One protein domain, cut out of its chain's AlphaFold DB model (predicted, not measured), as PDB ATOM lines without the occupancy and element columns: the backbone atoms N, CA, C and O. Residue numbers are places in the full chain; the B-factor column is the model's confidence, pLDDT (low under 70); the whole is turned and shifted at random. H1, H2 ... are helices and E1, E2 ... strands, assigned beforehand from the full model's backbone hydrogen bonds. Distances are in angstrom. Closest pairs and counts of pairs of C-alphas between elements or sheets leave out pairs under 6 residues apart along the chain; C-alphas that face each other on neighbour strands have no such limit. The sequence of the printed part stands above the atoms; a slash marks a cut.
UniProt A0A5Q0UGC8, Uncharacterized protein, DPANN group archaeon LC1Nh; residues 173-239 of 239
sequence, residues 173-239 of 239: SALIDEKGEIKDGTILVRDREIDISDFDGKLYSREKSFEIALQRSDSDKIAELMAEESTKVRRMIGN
ATOM      1  N   SER A 173     -13.075  -6.427  40.274       96.12
ATOM      2  CA  SER A 173     -12.733  -5.026  40.558       96.12
ATOM      3  C   SER A 173     -13.615  -4.410  41.641       96.12
ATOM      4  O   SER A 173     -13.110  -3.739  42.536       96.12
ATOM      5  N   ALA A 174     -14.924  -4.677  41.613       97.12
ATOM      6  CA  ALA A 174     -15.828  -4.238  42.673       97.12
ATOM      7  C   ALA A 174     -15.470  -4.893  44.008       97.12
ATOM      8  O   ALA A 174     -15.466  -4.235  45.039       97.12
ATOM      9  N   LEU A 175     -15.120  -6.180  44.005       96.56
ATOM     10  CA  LEU A 175     -14.686  -6.851  45.224       96.56
ATOM     11  C   LEU A 175     -13.392  -6.234  45.780       96.56
ATOM     12  O   LEU A 175     -13.281  -6.060  46.993       96.56
ATOM     13  N   ILE A 176     -12.446  -5.863  44.911       96.12
ATOM     14  CA  ILE A 176     -11.246  -5.121  45.308       96.12
ATOM     15  C   ILE A 176     -11.638  -3.768  45.893       96.12
ATOM     16  O   ILE A 176     -11.181  -3.476  46.993       96.12
ATOM     17  N   ASP A 177     -12.508  -2.986  45.245       96.75
ATOM     18  CA  ASP A 177     -13.006  -1.706  45.779       96.75
ATOM     19  C   ASP A 177     -13.550  -1.864  47.206       96.75
ATOM     20  O   ASP A 177     -13.203  -1.080  48.088       96.75
ATOM     21  N   GLU A 178     -14.337  -2.909  47.468       95.88
ATOM     22  CA  GLU A 178     -15.010  -3.099  48.758       95.88
ATOM     23  C   GLU A 178     -14.130  -3.734  49.844       95.88
ATOM     24  O   GLU A 178     -14.232  -3.369  51.016       95.88
ATOM     25  N   LYS A 179     -13.297  -4.720  49.487       95.56
ATOM     26  CA  LYS A 179     -12.609  -5.610  50.448       95.56
ATOM     27  C   LYS A 179     -11.139  -5.877  50.150       95.56
ATOM     28  O   LYS A 179     -10.489  -6.507  50.973       95.56
ATOM     29  N   GLY A 180     -10.634  -5.461  48.994       94.19
ATOM     30  CA  GLY A 180      -9.239  -5.690  48.629       94.19
ATOM     31  C   GLY A 180      -8.265  -4.891  49.491       94.19
ATOM     32  O   GLY A 180      -8.553  -3.751  49.860       94.19
ATOM     33  N   GLU A 181      -7.106  -5.480  49.751       95.00
ATOM     34  CA  GLU A 181      -5.934  -4.851  50.358       95.00
ATOM     35  C   GLU A 181      -4.784  -4.879  49.344       95.00
ATOM     36  O   GLU A 181      -4.611  -5.864  48.628       95.00
ATOM     37  N   ILE A 182      -4.011  -3.795  49.252       93.56
ATOM     38  CA  ILE A 182      -2.887  -3.688  48.313       93.56
ATOM     39  C   ILE A 182      -1.603  -3.642  49.124       93.56
ATOM     40  O   ILE A 182      -1.421  -2.748  49.951       93.56
ATOM     41  N   LYS A 183      -0.719  -4.617  48.911       89.62
ATOM     42  CA  LYS A 183       0.493  -4.769  49.712       89.62
ATOM     43  C   LYS A 183       1.591  -5.487  48.933       89.62
ATOM     44  O   LYS A 183       1.333  -6.493  48.284       89.62
ATOM     45  N   ASP A 184       2.819  -4.981  49.043       89.25
ATOM     46  CA  ASP A 184       4.042  -5.634  48.555       89.25
ATOM     47  C   ASP A 184       3.975  -6.116  47.087       89.25
ATOM     48  O   ASP A 184       4.437  -7.203  46.759       89.25
ATOM     49  N   GLY A 185       3.394  -5.316  46.190       91.25
ATOM     50  CA  GLY A 185       3.249  -5.640  44.766       91.25
ATOM     51  C   GLY A 185       2.010  -6.468  44.426       91.25
ATOM     52  O   GLY A 185       1.813  -6.800  43.263       91.25
ATOM     53  N   THR A 186       1.157  -6.784  45.403       94.94
ATOM     54  CA  THR A 186       0.019  -7.698  45.228       94.94
ATOM     55  C   THR A 186      -1.309  -7.092  45.672       94.94
ATOM     56  O   THR A 186      -1.365  -6.183  46.507       94.94
ATOM     57  N   ILE A 187      -2.396  -7.611  45.102       95.25
ATOM     58  CA  ILE A 187      -3.770  -7.348  45.528       95.25
ATOM     59  C   ILE A 187      -4.296  -8.597  46.231       95.25
ATOM     60  O   ILE A 187      -4.432  -9.659  45.619       95.25
ATOM     61  N   LEU A 188      -4.624  -8.447  47.511       94.19
ATOM     62  CA  LEU A 188      -5.159  -9.490  48.377       94.19
ATOM     63  C   LEU A 188      -6.661  -9.285  48.538       94.19
ATOM     64  O   LEU A 188      -7.107  -8.234  49.000       94.19
ATOM     65  N   VAL A 189      -7.471 -10.275  48.166       92.50
ATOM     66  CA  VAL A 189      -8.922 -10.194  48.355       92.50
ATOM     67  C   VAL A 189      -9.550 -11.574  48.538       92.50
ATOM     68  O   VAL A 189      -9.466 -12.443  47.669       92.50
ATOM     69  N   ARG A 190     -10.225 -11.769  49.681       87.12
ATOM     70  CA  ARG A 190     -10.688 -13.094  50.141       87.12
ATOM     71  C   ARG A 190      -9.516 -14.091  50.123       87.12
ATOM     72  O   ARG A 190      -8.516 -13.849  50.784       87.12
ATOM     73  N   ASP A 191      -9.628 -15.152  49.328       85.75
ATOM     74  CA  ASP A 191      -8.648 -16.238  49.234       85.75
ATOM     75  C   ASP A 191      -7.780 -16.116  47.967       85.75
ATOM     76  O   ASP A 191      -7.169 -17.089  47.524       85.75
ATOM     77  N   ARG A 192      -7.794 -14.944  47.317       88.62
ATOM     78  CA  ARG A 192      -7.065 -14.676  46.076       88.62
ATOM     79  C   ARG A 192      -5.977 -13.642  46.306       88.62
ATOM     80  O   ARG A 192      -6.203 -12.615  46.942       88.62
ATOM     81  N   GLU A 193      -4.839 -13.916  45.696       92.56
ATOM     82  CA  GLU A 193      -3.687 -13.037  45.591       92.56
ATOM     83  C   GLU A 193      -3.351 -12.918  44.109       92.56
ATOM     84  O   GLU A 193      -3.291 -13.929  43.402       92.56
ATOM     85  N   ILE A 194      -3.206 -11.688  43.628       94.06
ATOM     86  CA  ILE A 194      -2.773 -11.416  42.259       94.06
ATOM     87  C   ILE A 194      -1.665 -10.373  42.265       94.06
ATOM     88  O   ILE A 194      -1.672  -9.469  43.102       94.06
ATOM     89  N   ASP A 195      -0.737 -10.480  41.319       93.31
ATOM     90  CA  ASP A 195       0.250  -9.430  41.103       93.31
ATOM     91  C   ASP A 195      -0.455  -8.168  40.591       93.31
ATOM     92  O   ASP A 195      -1.385  -8.224  39.776       93.31
ATOM     93  N   ILE A 196      -0.018  -7.010  41.074       92.50
ATOM     94  CA  ILE A 196      -0.505  -5.730  40.579       92.50
ATOM     95  C   ILE A 196      -0.215  -5.595  39.084       92.50
ATOM     96  O   ILE A 196      -1.013  -4.955  38.408       92.50
ATOM     97  N   SER A 197       0.849  -6.170  38.521       89.56
ATOM     98  CA  SER A 197       1.104  -6.129  37.072       89.56
ATOM     99  C   SER A 197       0.000  -6.784  36.248       89.56
ATOM    100  O   SER A 197      -0.252  -6.359  35.122       89.56
ATOM    101  N   ASP A 198      -0.672  -7.779  36.821       91.00
ATOM    102  CA  ASP A 198      -1.635  -8.627  36.120       91.00
ATOM    103  C   ASP A 198      -3.069  -8.093  36.225       91.00
ATOM    104  O   ASP A 198      -3.980  -8.584  35.558       91.00
ATOM    105  N   PHE A 199      -3.291  -7.072  37.053       92.12
ATOM    106  CA  PHE A 199      -4.598  -6.448  37.211       92.12
ATOM    107  C   PHE A 199      -4.877  -5.416  36.107       92.12
ATOM    108  O   PHE A 199      -4.299  -4.333  36.081       92.12
ATOM    109  N   ASP A 200      -5.833  -5.676  35.228       88.94
ATOM    110  CA  ASP A 200      -6.254  -4.745  34.166       88.94
ATOM    111  C   ASP A 200      -7.627  -4.093  34.428       88.94
ATOM    112  O   ASP A 200      -8.135  -3.315  33.617       88.94
ATOM    113  N   GLY A 201      -8.231  -4.385  35.582       89.56
ATOM    114  CA  GLY A 201      -9.553  -3.905  35.954       89.56
ATOM    115  C   GLY A 201      -9.606  -2.416  36.319       89.56
ATOM    116  O   GLY A 201      -8.629  -1.791  36.727       89.56
ATOM    117  N   LYS A 202     -10.808  -1.836  36.233       92.44
ATOM    118  CA  LYS A 202     -11.083  -0.469  36.699       92.44
ATOM    119  C   LYS A 202     -11.520  -0.462  38.164       92.44
ATOM    120  O   LYS A 202     -12.536  -1.076  38.482       92.44
ATOM    121  N   LEU A 203     -10.811   0.286  39.007       94.75
ATOM    122  CA  LEU A 203     -11.214   0.581  40.385       94.75
ATOM    123  C   LEU A 203     -11.886   1.951  40.487       94.75
ATOM    124  O   LEU A 203     -11.590   2.871  39.719       94.75
ATOM    125  N   TYR A 204     -12.794   2.068  41.450       95.12
ATOM    126  CA  TYR A 204     -13.444   3.321  41.827       95.12
ATOM    127  C   TYR A 204     -12.958   3.826  43.188       95.12
ATOM    128  O   TYR A 204     -13.106   5.014  43.477       95.12
ATOM    129  N   SER A 205     -12.360   2.956  44.008       95.00
ATOM    130  CA  SER A 205     -11.659   3.357  45.223       95.00
ATOM    131  C   SER A 205     -10.423   4.158  44.837       95.00
ATOM    132  O   SER A 205      -9.515   3.671  44.154       95.00
ATOM    133  N   ARG A 206     -10.399   5.413  45.264       91.50
ATOM    134  CA  ARG A 206      -9.321   6.361  45.010       91.50
ATOM    135  C   ARG A 206      -8.065   5.952  45.760       91.50
ATOM    136  O   ARG A 206      -6.988   5.995  45.177       91.50
ATOM    137  N   GLU A 207      -8.213   5.548  47.020       92.88
ATOM    138  CA  GLU A 207      -7.110   5.041  47.844       92.88
ATOM    139  C   GLU A 207      -6.437   3.851  47.155       92.88
ATOM    140  O   GLU A 207      -5.236   3.877  46.895       92.88
ATOM    141  N   LYS A 208      -7.227   2.859  46.736       94.56
ATOM    142  CA  LYS A 208      -6.696   1.654  46.089       94.56
ATOM    143  C   LYS A 208      -6.111   1.933  44.710       94.56
ATOM    144  O   LYS A 208      -5.062   1.398  44.359       94.56
ATOM    145  N   SER A 209      -6.749   2.810  43.938       93.69
ATOM    146  CA  SER A 209      -6.209   3.253  42.648       93.69
ATOM    147  C   SER A 209      -4.861   3.957  42.808       93.69
ATOM    148  O   SER A 209      -3.964   3.754  41.994       93.69
ATOM    149  N   PHE A 210      -4.709   4.768  43.859       92.56
ATOM    150  CA  PHE A 210      -3.464   5.466  44.161       92.56
ATOM    151  C   PHE A 210      -2.357   4.497  44.584       92.56
ATOM    152  O   PHE A 210      -1.258   4.574  44.043       92.56
ATOM    153  N   GLU A 211      -2.652   3.546  45.471       93.62
ATOM    154  CA  GLU A 211      -1.691   2.519  45.900       93.62
ATOM    155  C   GLU A 211      -1.212   1.643  44.734       93.62
ATOM    156  O   GLU A 211      -0.011   1.415  44.577       93.62
ATOM    157  N   ILE A 212      -2.116   1.219  43.844       93.19
ATOM    158  CA  ILE A 212      -1.730   0.499  42.618       93.19
ATOM    159  C   ILE A 212      -0.815   1.360  41.741       93.19
ATOM    160  O   ILE A 212       0.211   0.875  41.265       93.19
ATOM    161  N   ALA A 213      -1.161   2.632  41.528       92.25
ATOM    162  CA  ALA A 213      -0.362   3.530  40.699       92.25
ATOM    163  C   ALA A 213       1.041   3.763  41.289       92.25
ATOM    164  O   ALA A 213       2.025   3.737  40.548       92.25
ATOM    165  N   LEU A 214       1.149   3.913  42.615       92.19
ATOM    166  CA  LEU A 214       2.430   4.015  43.320       92.19
ATOM    167  C   LEU A 214       3.302   2.782  43.090       92.19
ATOM    168  O   LEU A 214       4.465   2.918  42.710       92.19
ATOM    169  N   GLN A 215       2.747   1.584  43.269       92.19
ATOM    170  CA  GLN A 215       3.514   0.343  43.134       92.19
ATOM    171  C   GLN A 215       3.903   0.047  41.677       92.19
ATOM    172  O   GLN A 215       4.957  -0.535  41.431       92.19
ATOM    173  N   ARG A 216       3.129   0.537  40.700       91.94
ATOM    174  CA  ARG A 216       3.475   0.492  39.265       91.94
ATOM    175  C   ARG A 216       4.419   1.598  38.803       91.94
ATOM    176  O   ARG A 216       4.845   1.575  37.653       91.94
ATOM    177  N   SER A 217       4.736   2.573  39.657       90.50
ATOM    178  CA  SER A 217       5.421   3.810  39.251       90.50
ATOM    179  C   SER A 217       4.702   4.563  38.111       90.50
ATOM    180  O   SER A 217       5.344   5.215  37.281       90.50
ATOM    181  N   ASP A 218       3.367   4.494  38.068       91.06
ATOM    182  CA  ASP A 218       2.528   5.160  37.062       91.06
ATOM    183  C   ASP A 218       2.376   6.654  37.393       91.06
ATOM    184  O   ASP A 218       1.442   7.096  38.067       91.06
ATOM    185  N   SER A 219       3.356   7.437  36.941       90.62
ATOM    186  CA  SER A 219       3.469   8.869  37.250       90.62
ATOM    187  C   SER A 219       2.296   9.691  36.709       90.62
ATOM    188  O   SER A 219       1.884  10.660  37.351       90.62
ATOM    189  N   ASP A 220       1.735   9.291  35.568       91.31
ATOM    190  CA  ASP A 220       0.612   9.985  34.941       91.31
ATOM    191  C   ASP A 220      -0.655   9.795  35.777       91.31
ATOM    192  O   ASP A 220      -1.339  10.774  36.105       91.31
ATOM    193  N   LYS A 221      -0.928   8.559  36.217       89.06
ATOM    194  CA  LYS A 221      -2.096   8.282  37.059       89.06
ATOM    195  C   LYS A 221      -1.987   8.932  38.437       89.06
ATOM    196  O   LYS A 221      -2.978   9.447  38.958       89.06
ATOM    197  N   ILE A 222      -0.787   8.961  39.013       90.19
ATOM    198  CA  ILE A 222      -0.510   9.669  40.272       90.19
ATOM    199  C   ILE A 222      -0.822  11.165  40.125       90.19
ATOM    200  O   ILE A 222      -1.518  11.735  40.970       90.19
ATOM    201  N   ALA A 223      -0.345  11.800  39.049       88.94
ATOM    202  CA  ALA A 223      -0.571  13.221  38.796       88.94
ATOM    203  C   ALA A 223      -2.060  13.548  38.594       88.94
ATOM    204  O   ALA A 223      -2.551  14.529  39.161       88.94
ATOM    205  N   GLU A 224      -2.786  12.709  37.847       89.50
ATOM    206  CA  GLU A 224      -4.241  12.810  37.661       89.50
ATOM    207  C   GLU A 224      -4.968  12.805  39.013       89.50
ATOM    208  O   GLU A 224      -5.683  13.755  39.346       89.50
ATOM    209  N   LEU A 225      -4.713  11.786  39.841       87.44
ATOM    210  CA  LEU A 225      -5.351  11.641  41.149       87.44
ATOM    211  C   LEU A 225      -5.024  12.837  42.056       87.44
ATOM    212  O   LEU A 225      -5.915  13.397  42.703       87.44
ATOM    213  N   MET A 226      -3.771  13.296  42.093       85.50
ATOM    214  CA  MET A 226      -3.373  14.471  42.881       85.50
ATOM    215  C   MET A 226      -4.057  15.773  42.430       85.50
ATOM    216  O   MET A 226      -4.417  16.612  43.269       85.50
ATOM    217  N   ALA A 227      -4.253  15.961  41.125       84.31
ATOM    218  CA  ALA A 227      -4.905  17.146  40.572       84.31
ATOM    219  C   ALA A 227      -6.391  17.222  40.962       84.31
ATOM    220  O   ALA A 227      -6.888  18.301  41.317       84.31
ATOM    221  N   GLU A 228      -7.093  16.089  40.974       79.25
ATOM    222  CA  GLU A 228      -8.487  16.013  41.428       79.25
ATOM    223  C   GLU A 228      -8.642  16.473  42.884       79.25
ATOM    224  O   GLU A 228      -9.554  17.243  43.207       79.25
ATOM    225  N   GLU A 229      -7.703  16.095  43.753       70.56
ATOM    226  CA  GLU A 229      -7.749  16.472  45.169       70.56
ATOM    227  C   GLU A 229      -7.352  17.916  45.410       70.56
ATOM    228  O   GLU A 229      -8.009  18.618  46.181       70.56
ATOM    229  N   SER A 230      -6.372  18.411  44.661       63.06
ATOM    230  CA  SER A 230      -6.034  19.835  44.655       63.06
ATOM    231  C   SER A 230      -7.242  20.691  44.258       63.06
ATOM    232  O   SER A 230      -7.487  21.753  44.837       63.06
ATOM    233  N   THR A 231      -8.046  20.217  43.304       65.00
ATOM    234  CA  THR A 231      -9.258  20.908  42.844       65.00
ATOM    235  C   THR A 231     -10.377  20.855  43.886       65.00
ATOM    236  O   THR A 231     -11.034  21.874  44.123       65.00
ATOM    237  N   LYS A 232     -10.579  19.715  44.563       62.50
ATOM    238  CA  LYS A 232     -11.530  19.612  45.684       62.50
ATOM    239  C   LYS A 232     -11.157  20.535  46.840       62.50
ATOM    240  O   LYS A 232     -12.018  21.264  47.324       62.50
ATOM    241  N   VAL A 233      -9.889  20.545  47.249       61.00
ATOM    242  CA  VAL A 233      -9.395  21.392  48.347       61.00
ATOM    243  C   VAL A 233      -9.585  22.871  48.014       61.00
ATOM    244  O   VAL A 233     -10.118  23.618  48.829       61.00
ATOM    245  N   ARG A 234      -9.265  23.296  46.785       55.62
ATOM    246  CA  ARG A 234      -9.510  24.681  46.342       55.62
ATOM    247  C   ARG A 234     -10.990  25.066  46.364       55.62
ATOM    248  O   ARG A 234     -11.302  26.181  46.762       55.62
ATOM    249  N   ARG A 235     -11.903  24.165  45.983       57.22
ATOM    250  CA  ARG A 235     -13.357  24.415  46.068       57.22
ATOM    251  C   ARG A 235     -13.876  24.484  47.505       57.22
ATOM    252  O   ARG A 235     -14.862  25.166  47.739       57.22
ATOM    253  N   MET A 236     -13.231  23.796  48.448       53.25
ATOM    254  CA  MET A 236     -13.592  23.851  49.870       53.25
ATOM    255  C   MET A 236     -13.041  25.091  50.586       53.25
ATOM    256  O   MET A 236     -13.666  25.550  51.529       53.25
ATOM    257  N   ILE A 237     -11.899  25.630  50.141       58.88
ATOM    258  CA  ILE A 237     -11.264  26.831  50.720       58.88
ATOM    259  C   ILE A 237     -11.751  28.132  50.042       58.88
ATOM    260  O   ILE A 237     -11.608  29.213  50.599       58.88
ATOM    261  N   GLY A 238     -12.302  28.044  48.826       49.09
ATOM    262  CA  GLY A 238     -12.825  29.184  48.062       49.09
ATOM    263  C   GLY A 238     -14.286  29.569  48.349       49.09
ATOM    264  O   GLY A 238     -14.810  30.420  47.631       49.09
ATOM    265  N   ASN A 239     -14.920  28.942  49.345       43.59
ATOM    266  CA  ASN A 239     -16.209  29.317  49.947       43.59
ATOM    267  C   ASN A 239     -15.979  29.804  51.382       43.59
ATOM    268  O   ASN A 239     -16.867  30.520  51.893       43.59
TER     269      ASN A 239
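Overview. This is residues 173 to 239 of the 239 residues of an uncharacterized protein of DPANN group archaeon LC1Nh (UniProt A0A5Q0UGC8). A small antiparallel sheet of three strands, E1 to E3, has helix H2 packed by its edge strand E1 and the short helix H1 at the end of E2 where Val 189 lies; together they make a small body. From it the long helix H3 folds back from H2 and reaches away as an arm, with residues 227 to 239 sticking out free. The printed part has 67 residues, with three named helices and three named strands in the order H1 E1 E2 E3 H2 H3, and its class is mixed, helices and strands. The whole is loose, with a radius of gyration of the C-alphas of 13.7 A, and only just elongated, spanning 46 by 23 by 18 A.

Arrangement. The sheet runs E1, residues 181 to 183, E2, residues 186 to 189, and E3, residues 192 to 195. It is a meander, each strand the antiparallel neighbour of the one before. E1 and E2 form a hairpin at 156 degrees, with N 181 and O 188 at 2.9 A, within hydrogen-bond range. E2 and E3 form another at 161 degrees, with N 187 and O 194 at 2.8 A, also within range. H2, residues 206 to 215, is on the sheet, and its closest C-alphas to E1 are those of Glu 211 and Ile 182, 6.8 A apart. H1, residues 173 to 179, is on the sheet too, with the C-alphas of Lys 179 and Val 189 of E2 6.2 A apart. H1 and H2 are close but not clearly touching, the closest C-alphas being those of Asp 177 and Lys 208 at 7.2 A, and are about perpendicular at 75 degrees. H3, residues 219 to 237, touches H2 with residues 219 to 225 alone, closest at the C-alphas of Ile 222 and Ala 213, 6.2 A apart. H2 and H3 form a helical hairpin, opposite ways at a shallow tilt of 34 degrees, only just short of steep. H3 is not on the sheet and is apart from H1. In H1, H2 and H3 every O i to N i+4 pair is within hydrogen-bond range.

Along the chain. E1 begins at C-alpha 181, (-5.934, -4.851, 50.358), and is 6.5 A long; E2 is 9.8 A and E3 10.3 A. H1 begins at C-alpha 173, (-12.733, -5.026, 40.558), and is 9.9 A long. H2 is 14.3 A long. H3, the longest helix, is 26.9 A long and ends at C-alpha 237, (-11.264, 26.831, 50.720).

Size, cuts and confidence. The two C-alphas farthest apart are those of Asp 191 and Asn 239, 46.2 A. Without the free residues 227 to 239, the body of 54 residues spans 32 by 18 by 16 A. The printed part has no cut and no long link; E3 to H2 is a short link of 10 residues. The mean pLDDT of the printed part is 86.3, and residues 230 to 239 are under 70.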